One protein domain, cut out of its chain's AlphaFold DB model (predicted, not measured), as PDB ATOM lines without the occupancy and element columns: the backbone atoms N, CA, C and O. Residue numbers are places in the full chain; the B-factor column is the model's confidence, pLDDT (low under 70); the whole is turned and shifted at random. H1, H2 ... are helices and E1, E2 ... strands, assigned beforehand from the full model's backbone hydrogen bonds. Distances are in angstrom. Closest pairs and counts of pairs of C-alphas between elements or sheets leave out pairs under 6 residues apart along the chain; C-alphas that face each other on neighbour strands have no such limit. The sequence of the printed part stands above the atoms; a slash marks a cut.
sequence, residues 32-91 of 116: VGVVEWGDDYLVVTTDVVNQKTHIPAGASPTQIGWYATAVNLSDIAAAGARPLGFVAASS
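AT A GLANCE: This is residues 32 to 91 of the 116 residues of the protein "AIRS domain-containing protein" of Euryarchaeota archaeon (UniProt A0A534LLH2). A two-strand hairpin, E1 and E2, makes one end of a loose rod; from it the chain runs out in a long link to the other end, turns there, and comes back as one long helix, H1, whose last part nears the hairpin. After H1 the last stretch, residues 79 to 91, turns and runs back toward the far end. The printed part has 60 residues, with two named strands and one named helix in the order E1, E2, H1; the sheet, in the order E1 - E2, is antiparallel. The class is mixed, helices and strands, with 28 residues, under half, in named elements. The whole is loose, with a radius of gyration of the C-alphas of 13.5 A and spans of 46 by 20 by 17 A.

HOW THE PARTS SIT: E1, residues 33 to 37, and E2, residues 40 to 44, are a hairpin, antiparallel at 149 degrees between their directions. N 35 and O 42 are within hydrogen-bond range at 3.0 A, and N 44 and O 33 at 2.9 A. H1, residues 61 to 78, comes closest to E2 at the C-alphas of Val 43 and Ile 76, 7.0 A apart. E1 and H1 are apart. In H1, 13 of 14 O i to N i+4 pairs are within hydrogen-bond range.

IN THESE COORDINATES: E1 is 12.6 A long and begins at C-alpha 33 (-11.800, 5.745, -21.669). E2 is 13.2 A long. H1 is 26.0 A long, from C-alpha 61 (5.724, -15.264, -27.978) to C-alpha 78 (-16.102, -5.424, -17.873).

THE WHOLE: The two C-alphas farthest apart, those of Asp 39 and Gly 58, are 45.9 A apart. The link from E1 to E2 is tight; that from E2 to H1 is long, with 16 residues. The printed part has no cut. Its mean pLDDT is 92.5, and no printed residue is under 70.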
ATOM      1  N   VAL A  32     -11.657   2.158 -18.325       91.31
ATOM      2  CA  VAL A  32     -11.722   2.462 -19.754       91.31
ATOM      3  C   VAL A  32     -11.946   3.955 -19.990       91.31
ATOM      4  O   VAL A  32     -12.610   4.642 -19.213       91.31
ATOM      5  N   GLY A  33     -11.424   4.457 -21.104       92.31
ATOM      6  CA  GLY A  33     -11.800   5.745 -21.669       92.31
ATOM      7  C   GLY A  33     -13.055   5.612 -22.527       92.31
ATOM      8  O   GLY A  33     -13.190   4.657 -23.294       92.31
ATOM      9  N   VAL A  34     -13.958   6.585 -22.420       92.56
ATOM     10  CA  VAL A  34     -15.216   6.614 -23.174       92.56
ATOM     11  C   VAL A  34     -15.326   7.916 -23.948       92.56
ATOM     12  O   VAL A  34     -15.134   8.995 -23.385       92.56
ATOM     13  N   VAL A  35     -15.643   7.813 -25.237       91.31
ATOM     14  CA  VAL A  35     -15.919   8.962 -26.106       91.31
ATOM     15  C   VAL A  35     -17.242   8.765 -26.839       91.31
ATOM     16  O   VAL A  35     -17.636   7.637 -27.139       91.31
ATOM     17  N   GLU A  36     -17.942   9.863 -27.108       92.38
ATOM     18  CA  GLU A  36     -19.197   9.844 -27.862       92.38
ATOM     19  C   GLU A  36     -18.956   9.349 -29.297       92.38
ATOM     20  O   GLU A  36     -18.015   9.784 -29.967       92.38
ATOM     21  N   TRP A  37     -19.816   8.448 -29.778       93.69
ATOM     22  CA  TRP A  37     -19.813   7.941 -31.149       93.69
ATOM     23  C   TRP A  37     -21.246   7.920 -31.695       93.69
ATOM     24  O   TRP A  37     -21.866   6.870 -31.850       93.69
ATOM     25  N   GLY A  38     -21.756   9.095 -32.072       93.44
ATOM     26  CA  GLY A  38     -23.121   9.217 -32.587       93.44
ATOM     27  C   GLY A  38     -24.135   8.863 -31.502       93.44
ATOM     28  O   GLY A  38     -24.144   9.511 -30.461       93.44
ATOM     29  N   ASP A  39     -24.948   7.834 -31.747       93.94
ATOM     30  CA  ASP A  39     -25.921   7.317 -30.773       93.94
ATOM     31  C   ASP A  39     -25.314   6.275 -29.806       93.94
ATOM     32  O   ASP A  39     -25.976   5.855 -28.857       93.94
ATOM     33  N   ASP A  40     -24.060   5.867 -30.035       93.75
ATOM     34  CA  ASP A  40     -23.314   4.887 -29.244       93.75
ATOM     35  C   ASP A  40     -22.110   5.529 -28.526       93.75
ATOM     36  O   ASP A  40     -21.788   6.711 -28.683       93.75
ATOM     37  N   TYR A  41     -21.393   4.716 -27.747       94.19
ATOM     38  CA  TYR A  41     -20.124   5.085 -27.127       94.19
ATOM     39  C   TYR A  41     -18.976   4.234 -27.660       94.19
ATOM     40  O   TYR A  41     -19.068   3.006 -27.729       94.19
ATOM     41  N   LEU A  42     -17.851   4.884 -27.961       94.69
ATOM     42  CA  LEU A  42     -16.590   4.189 -28.173       94.69
ATOM     43  C   LEU A  42     -15.883   3.997 -26.838       94.69
ATOM     44  O   LEU A  42     -15.607   4.965 -26.127       94.69
ATOM     45  N   VAL A  43     -15.526   2.750 -26.553       94.94
ATOM     46  CA  VAL A  43     -14.743   2.379 -25.380       94.94
ATOM     47  C   VAL A  43     -13.318   2.029 -25.791       94.94
ATOM     48  O   VAL A  43     -13.106   1.256 -26.727       94.94
ATOM     49  N   VAL A  44     -12.338   2.592 -25.085       94.75
ATOM     50  CA  VAL A  44     -10.910   2.388 -25.337       94.75
ATOM     51  C   VAL A  44     -10.202   2.064 -24.024       94.75
ATOM     52  O   VAL A  44     -10.340   2.798 -23.052       94.75
ATOM     53  N   THR A  45      -9.398   1.004 -24.010       94.94
ATOM     54  CA  THR A  45      -8.433   0.719 -22.936       94.94
ATOM     55  C   THR A  45      -7.027   0.613 -23.520       94.94
ATOM     56  O   THR A  45      -6.855   0.443 -24.732       94.94
ATOM     57  N   THR A  46      -6.019   0.742 -22.665       94.50
ATOM     58  CA  THR A  46      -4.626   0.499 -23.027       94.50
ATOM     59  C   THR A  46      -3.851  -0.030 -21.831       94.50
ATOM     60  O   THR A  46      -3.633   0.689 -20.863       94.50
ATOM     61  N   ASP A  47      -3.303  -1.233 -21.974       92.69
ATOM     62  CA  ASP A  47      -2.413  -1.835 -20.985       92.69
ATOM     63  C   ASP A  47      -1.018  -2.129 -21.528       92.69
ATOM     64  O   ASP A  47      -0.831  -2.665 -22.626       92.69
ATOM     65  N   VAL A  48      -0.011  -1.841 -20.703       91.50
ATOM     66  CA  VAL A  48       1.391  -2.134 -21.016       91.50
ATOM     67  C   VAL A  48       1.819  -3.451 -20.371       91.50
ATOM     68  O   VAL A  48       2.043  -3.553 -19.164       91.50
ATOM     69  N   VAL A  49       2.059  -4.465 -21.203       90.56
ATOM     70  CA  VAL A  49       2.684  -5.722 -20.769       90.56
ATOM     71  C   VAL A  49       4.208  -5.593 -20.796       90.56
ATOM     72  O   VAL A  49       4.803  -5.288 -21.829       90.56
ATOM     73  N   ASN A  50       4.862  -5.847 -19.659       88.19
ATOM     74  CA  ASN A  50       6.307  -5.699 -19.497       88.19
ATOM     75  C   ASN A  50       6.938  -7.029 -19.084       88.19
ATOM     76  O   ASN A  50       6.429  -7.728 -18.209       88.19
ATOM     77  N   GLN A  51       8.090  -7.350 -19.673       83.00
ATOM     78  CA  GLN A  51       8.818  -8.579 -19.382       83.00
ATOM     79  C   GLN A  51       9.247  -8.714 -17.916       83.00
ATOM     80  O   GLN A  51       9.313  -9.823 -17.404       83.00
ATOM     81  N   LYS A  52       9.540  -7.607 -17.228       83.75
ATOM     82  CA  LYS A  52      10.018  -7.647 -15.839       83.75
ATOM     83  C   LYS A  52       8.920  -7.950 -14.821       83.75
ATOM     84  O   LYS A  52       9.236  -8.459 -13.753       83.75
ATOM     85  N   THR A  53       7.673  -7.591 -15.121       86.69
ATOM     86  CA  THR A  53       6.571  -7.616 -14.145       86.69
ATOM     87  C   THR A  53       5.439  -8.557 -14.540       86.69
ATOM     88  O   THR A  53       4.838  -9.162 -13.665       86.69
ATOM     89  N   HIS A  54       5.153  -8.697 -15.837       87.31
ATOM     90  CA  HIS A  54       3.940  -9.360 -16.331       87.31
ATOM     91  C   HIS A  54       4.218 -10.672 -17.078       87.31
ATOM     92  O   HIS A  54       3.316 -11.491 -17.223       87.31
ATOM     93  N   ILE A  55       5.445 -10.891 -17.564       85.75
ATOM     94  CA  ILE A  55       5.781 -12.063 -18.383       85.75
ATOM     95  C   ILE A  55       6.651 -13.040 -17.580       85.75
ATOM     96  O   ILE A  55       7.789 -12.704 -17.247       85.75
ATOM     97  N   PRO A  56       6.175 -14.269 -17.316       88.06
ATOM     98  CA  PRO A  56       6.987 -15.311 -16.698       88.06
ATOM     99  C   PRO A  56       8.210 -15.691 -17.542       88.06
ATOM    100  O   PRO A  56       8.174 -15.680 -18.776       88.06
ATOM    101  N   ALA A  57       9.294 -16.100 -16.876       88.38
ATOM    102  CA  ALA A  57      10.478 -16.609 -17.558       88.38
ATOM    103  C   ALA A  57      10.127 -17.841 -18.414       88.38
ATOM    104  O   ALA A  57       9.499 -18.782 -17.935       88.38
ATOM    105  N   GLY A  58      10.541 -17.831 -19.685       88.94
ATOM    106  CA  GLY A  58      10.281 -18.927 -20.625       88.94
ATOM    107  C   GLY A  58       8.917 -18.890 -21.321       88.94
ATOM    108  O   GLY A  58       8.636 -19.788 -22.110       88.94
ATOM    109  N   ALA A  59       8.085 -17.867 -21.087       92.25
ATOM    110  CA  ALA A  59       6.844 -17.694 -21.839       92.25
ATOM    111  C   ALA A  59       7.124 -17.541 -23.344       92.25
ATOM    112  O   ALA A  59       7.968 -16.745 -23.768       92.25
ATOM    113  N   SER A  60       6.397 -18.300 -24.160       93.56
ATOM    114  CA  SER A  60       6.504 -18.222 -25.617       93.56
ATOM    115  C   SER A  60       5.897 -16.917 -26.157       93.56
ATOM    116  O   SER A  60       4.986 -16.357 -25.540       93.56
ATOM    117  N   PRO A  61       6.316 -16.446 -27.347       90.75
ATOM    118  CA  PRO A  61       5.724 -15.264 -27.978       90.75
ATOM    119  C   PRO A  61       4.197 -15.338 -28.115       90.75
ATOM    120  O   PRO A  61       3.513 -14.339 -27.911       90.75
ATOM    121  N   THR A  62       3.651 -16.524 -28.397       94.88
ATOM    122  CA  THR A  62       2.202 -16.747 -28.503       94.88
ATOM    123  C   THR A  62       1.497 -16.575 -27.162       94.88
ATOM    124  O   THR A  62       0.448 -15.941 -27.108       94.88
ATOM    125  N   GLN A  63       2.076 -17.079 -26.069       95.00
ATOM    126  CA  GLN A  63       1.520 -16.891 -24.723       95.00
ATOM    127  C   GLN A  63       1.552 -15.420 -24.303       95.00
ATOM    128  O   GLN A  63       0.590 -14.931 -23.718       95.00
ATOM    129  N   ILE A  64       2.623 -14.703 -24.653       92.75
ATOM    130  CA  ILE A  64       2.744 -13.263 -24.398       92.75
ATOM    131  C   ILE A  64       1.673 -12.491 -25.173       92.75
ATOM    132  O   ILE A  64       0.984 -11.657 -24.592       92.75
ATOM    133  N   GLY A  65       1.508 -12.781 -26.467       92.94
ATOM    134  CA  GLY A  65       0.490 -12.141 -27.303       92.94
ATOM    135  C   GLY A  65      -0.932 -12.435 -26.824       92.94
ATOM    136  O   GLY A  65      -1.754 -11.522 -26.749       92.94
ATOM    137  N   TRP A  66      -1.205 -13.685 -26.435       94.69
ATOM    138  CA  TRP A  66      -2.484 -14.074 -25.847       94.69
ATOM    139  C   TRP A  66      -2.760 -13.294 -24.565       94.69
ATOM    140  O   TRP A  66      -3.810 -12.674 -24.455       94.69
ATOM    141  N   TYR A  67      -1.798 -13.253 -23.639       94.62
ATOM    142  CA  TYR A  67      -1.949 -12.538 -22.375       94.62
ATOM    143  C   TYR A  67      -2.175 -11.037 -22.594       94.62
ATOM    144  O   TYR A  67      -3.128 -10.485 -22.059       94.62
ATOM    145  N   ALA A  68      -1.362 -10.393 -23.440       93.88
ATOM    146  CA  ALA A  68      -1.497  -8.968 -23.747       93.88
ATOM    147  C   ALA A  68      -2.851  -8.613 -24.371       93.88
ATOM    148  O   ALA A  68      -3.412  -7.559 -24.078       93.88
ATOM    149  N   THR A  69      -3.395  -9.502 -25.200       94.94
ATOM    150  CA  THR A  69      -4.731  -9.318 -25.771       94.94
ATOM    151  C   THR A  69      -5.812  -9.566 -24.717       94.94
ATOM    152  O   THR A  69      -6.748  -8.783 -24.601       94.94
ATOM    153  N   ALA A  70      -5.676 -10.631 -23.922       95.19
ATOM    154  CA  ALA A  70      -6.670 -11.047 -22.939       95.19
ATOM    155  C   ALA A  70      -6.890 -10.007 -21.833       95.19
ATOM    156  O   ALA A  70      -8.040  -9.764 -21.482       95.19
ATOM    157  N   VAL A  71      -5.825  -9.373 -21.324       94.50
ATOM    158  CA  VAL A  71      -5.955  -8.336 -20.280       94.50
ATOM    159  C   VAL A  71      -6.760  -7.135 -20.782       94.50
ATOM    160  O   VAL A  71      -7.792  -6.822 -20.204       94.50
ATOM    161  N   ASN A  72      -6.415  -6.585 -21.950       95.06
ATOM    162  CA  ASN A  72      -7.147  -5.456 -22.533       95.06
ATOM    163  C   ASN A  72      -8.600  -5.828 -22.893       95.06
ATOM    164  O   ASN A  72      -9.522  -5.043 -22.690       95.06
ATOM    165  N   LEU A  73      -8.846  -7.025 -23.444       95.00
ATOM    166  CA  LEU A  73     -10.215  -7.455 -23.768       95.00
ATOM    167  C   LEU A  73     -11.073  -7.695 -22.519       95.00
ATOM    168  O   LEU A  73     -12.297  -7.577 -22.604       95.00
ATOM    169  N   SER A  74     -10.454  -8.015 -21.379       94.94
ATOM    170  CA  SER A  74     -11.153  -8.152 -20.102       94.94
ATOM    171  C   SER A  74     -11.778  -6.826 -19.668       94.94
ATOM    172  O   SER A  74     -12.943  -6.824 -19.279       94.94
ATOM    173  N   ASP A  75     -11.068  -5.703 -19.801       94.75
ATOM    174  CA  ASP A  75     -11.610  -4.382 -19.440       94.75
ATOM    175  C   ASP A  75     -12.768  -3.978 -20.352       94.75
ATOM    176  O   ASP A  75     -13.793  -3.475 -19.893       94.75
ATOM    177  N   ILE A  76     -12.644  -4.256 -21.656       95.44
ATOM    178  CA  ILE A  76     -13.722  -4.007 -22.624       95.44
ATOM    179  C   ILE A  76     -14.974  -4.810 -22.251       95.44
ATOM    180  O   ILE A  76     -16.083  -4.272 -22.269       95.44
ATOM    181  N   ALA A  77     -14.805  -6.084 -21.881       94.19
ATOM    182  CA  ALA A  77     -15.906  -6.924 -21.427       94.19
ATOM    183  C   ALA A  77     -16.500  -6.435 -20.094       94.19
ATOM    184  O   ALA A  77     -17.721  -6.429 -19.944       94.19
ATOM    185  N   ALA A  78     -15.665  -5.985 -19.151       92.81
ATOM    186  CA  ALA A  78     -16.102  -5.424 -17.873       92.81
ATOM    187  C   ALA A  78     -16.895  -4.118 -18.047       92.81
ATOM    188  O   ALA A  78     -17.872  -3.893 -17.335       92.81
ATOM    189  N   ALA A  79     -16.543  -3.307 -19.049       92.38
ATOM    190  CA  ALA A  79     -17.294  -2.119 -19.456       92.38
ATOM    191  C   ALA A  79     -18.611  -2.441 -20.197       92.38
ATOM    192  O   ALA A  79     -19.345  -1.528 -20.572       92.38
ATOM    193  N   GLY A  80     -18.915  -3.721 -20.450       92.88
ATOM    194  CA  GLY A  80     -20.107  -4.150 -21.191       92.88
ATOM    195  C   GLY A  80     -20.057  -3.840 -22.691       92.88
ATOM    196  O   GLY A  80     -21.080  -3.924 -23.372       92.88
ATOM    197  N   ALA A  81     -18.883  -3.488 -23.218       94.75
ATOM    198  CA  ALA A  81     -18.695  -3.122 -24.612       94.75
ATOM    199  C   ALA A  81     -18.353  -4.337 -25.489       94.75
ATOM    200  O   ALA A  81     -17.924  -5.395 -25.023       94.75
ATOM    201  N   ARG A  82     -18.537  -4.181 -26.804       95.44
ATOM    202  CA  ARG A  82     -18.144  -5.187 -27.799       95.44
ATOM    203  C   ARG A  82     -16.812  -4.786 -28.440       95.44
ATOM    204  O   ARG A  82     -16.726  -3.674 -28.958       95.44
ATOM    205  N   PRO A  83     -15.792  -5.663 -28.457       95.25
ATOM    206  CA  PRO A  83     -14.522  -5.351 -29.105       95.25
ATOM    207  C   PRO A  83     -14.694  -5.096 -30.606       95.25
ATOM    208  O   PRO A  83     -15.271  -5.919 -31.316       95.25
ATOM    209  N   LEU A  84     -14.151  -3.976 -31.089       95.56
ATOM    210  CA  LEU A  84     -14.154  -3.615 -32.514       95.56
ATOM    211  C   LEU A  84     -12.814  -3.902 -33.200       95.56
ATOM    212  O   LEU A  84     -12.767  -4.193 -34.391       95.56
ATOM    213  N   GLY A  85     -11.716  -3.824 -32.451       94.31
ATOM    214  CA  GLY A  85     -10.368  -4.015 -32.967       94.31
ATOM    215  C   GLY A  85      -9.323  -3.924 -31.863       94.31
ATOM    216  O   GLY A  85      -9.638  -3.598 -30.720       94.31
ATOM    217  N   PHE A  86      -8.075  -4.227 -32.211       95.25
ATOM    218  CA  PHE A  86      -6.944  -4.203 -31.290       95.25
ATOM    219  C   PHE A  86      -5.732  -3.578 -31.977       95.25
ATOM    220  O   PHE A  86      -5.407  -3.930 -33.114       95.25
ATOM    221  N   VAL A  87      -5.055  -2.665 -31.285       95.88
ATOM    222  CA  VAL A  87      -3.827  -2.029 -31.766       95.88
ATOM    223  C   VAL A  87      -2.690  -2.418 -30.836       95.88
ATOM    224  O   VAL A  87      -2.771  -2.216 -29.629       95.88
ATOM    225  N   ALA A  88      -1.616  -2.960 -31.406       92.94
ATOM    226  CA  ALA A  88      -0.432  -3.351 -30.655       92.94
ATOM    227  C   ALA A  88       0.730  -2.398 -30.945       92.94
ATOM    228  O   ALA A  88       1.118  -2.208 -32.098       92.94
ATOM    229  N   ALA A  89       1.340  -1.868 -29.887       92.62
ATOM    230  CA  ALA A  89       2.631  -1.193 -29.947       92.62
ATOM    231  C   ALA A  89       3.674  -2.047 -29.215       92.62
ATOM    232  O   ALA A  89       3.418  -2.548 -28.123       92.62
ATOM    233  N   SER A  90       4.860  -2.224 -29.804       88.31
ATOM    234  CA  SER A  90       5.948  -2.974 -29.165       88.31
ATOM    235  C   SER A  90       7.239  -2.169 -29.158       88.31
ATOM    236  O   SER A  90       7.613  -1.561 -30.161       88.31
ATOM    237  N   SER A  91       7.927  -2.174 -28.017       87.56
ATOM    238  CA  SER A  91       9.272  -1.631 -27.878       87.56
ATOM    239  C   SER A  91      10.274  -2.779 -27.823       87.56
ATOM    240  O   SER A  91      10.047  -3.810 -27.187       87.56
TER     241      SER A  91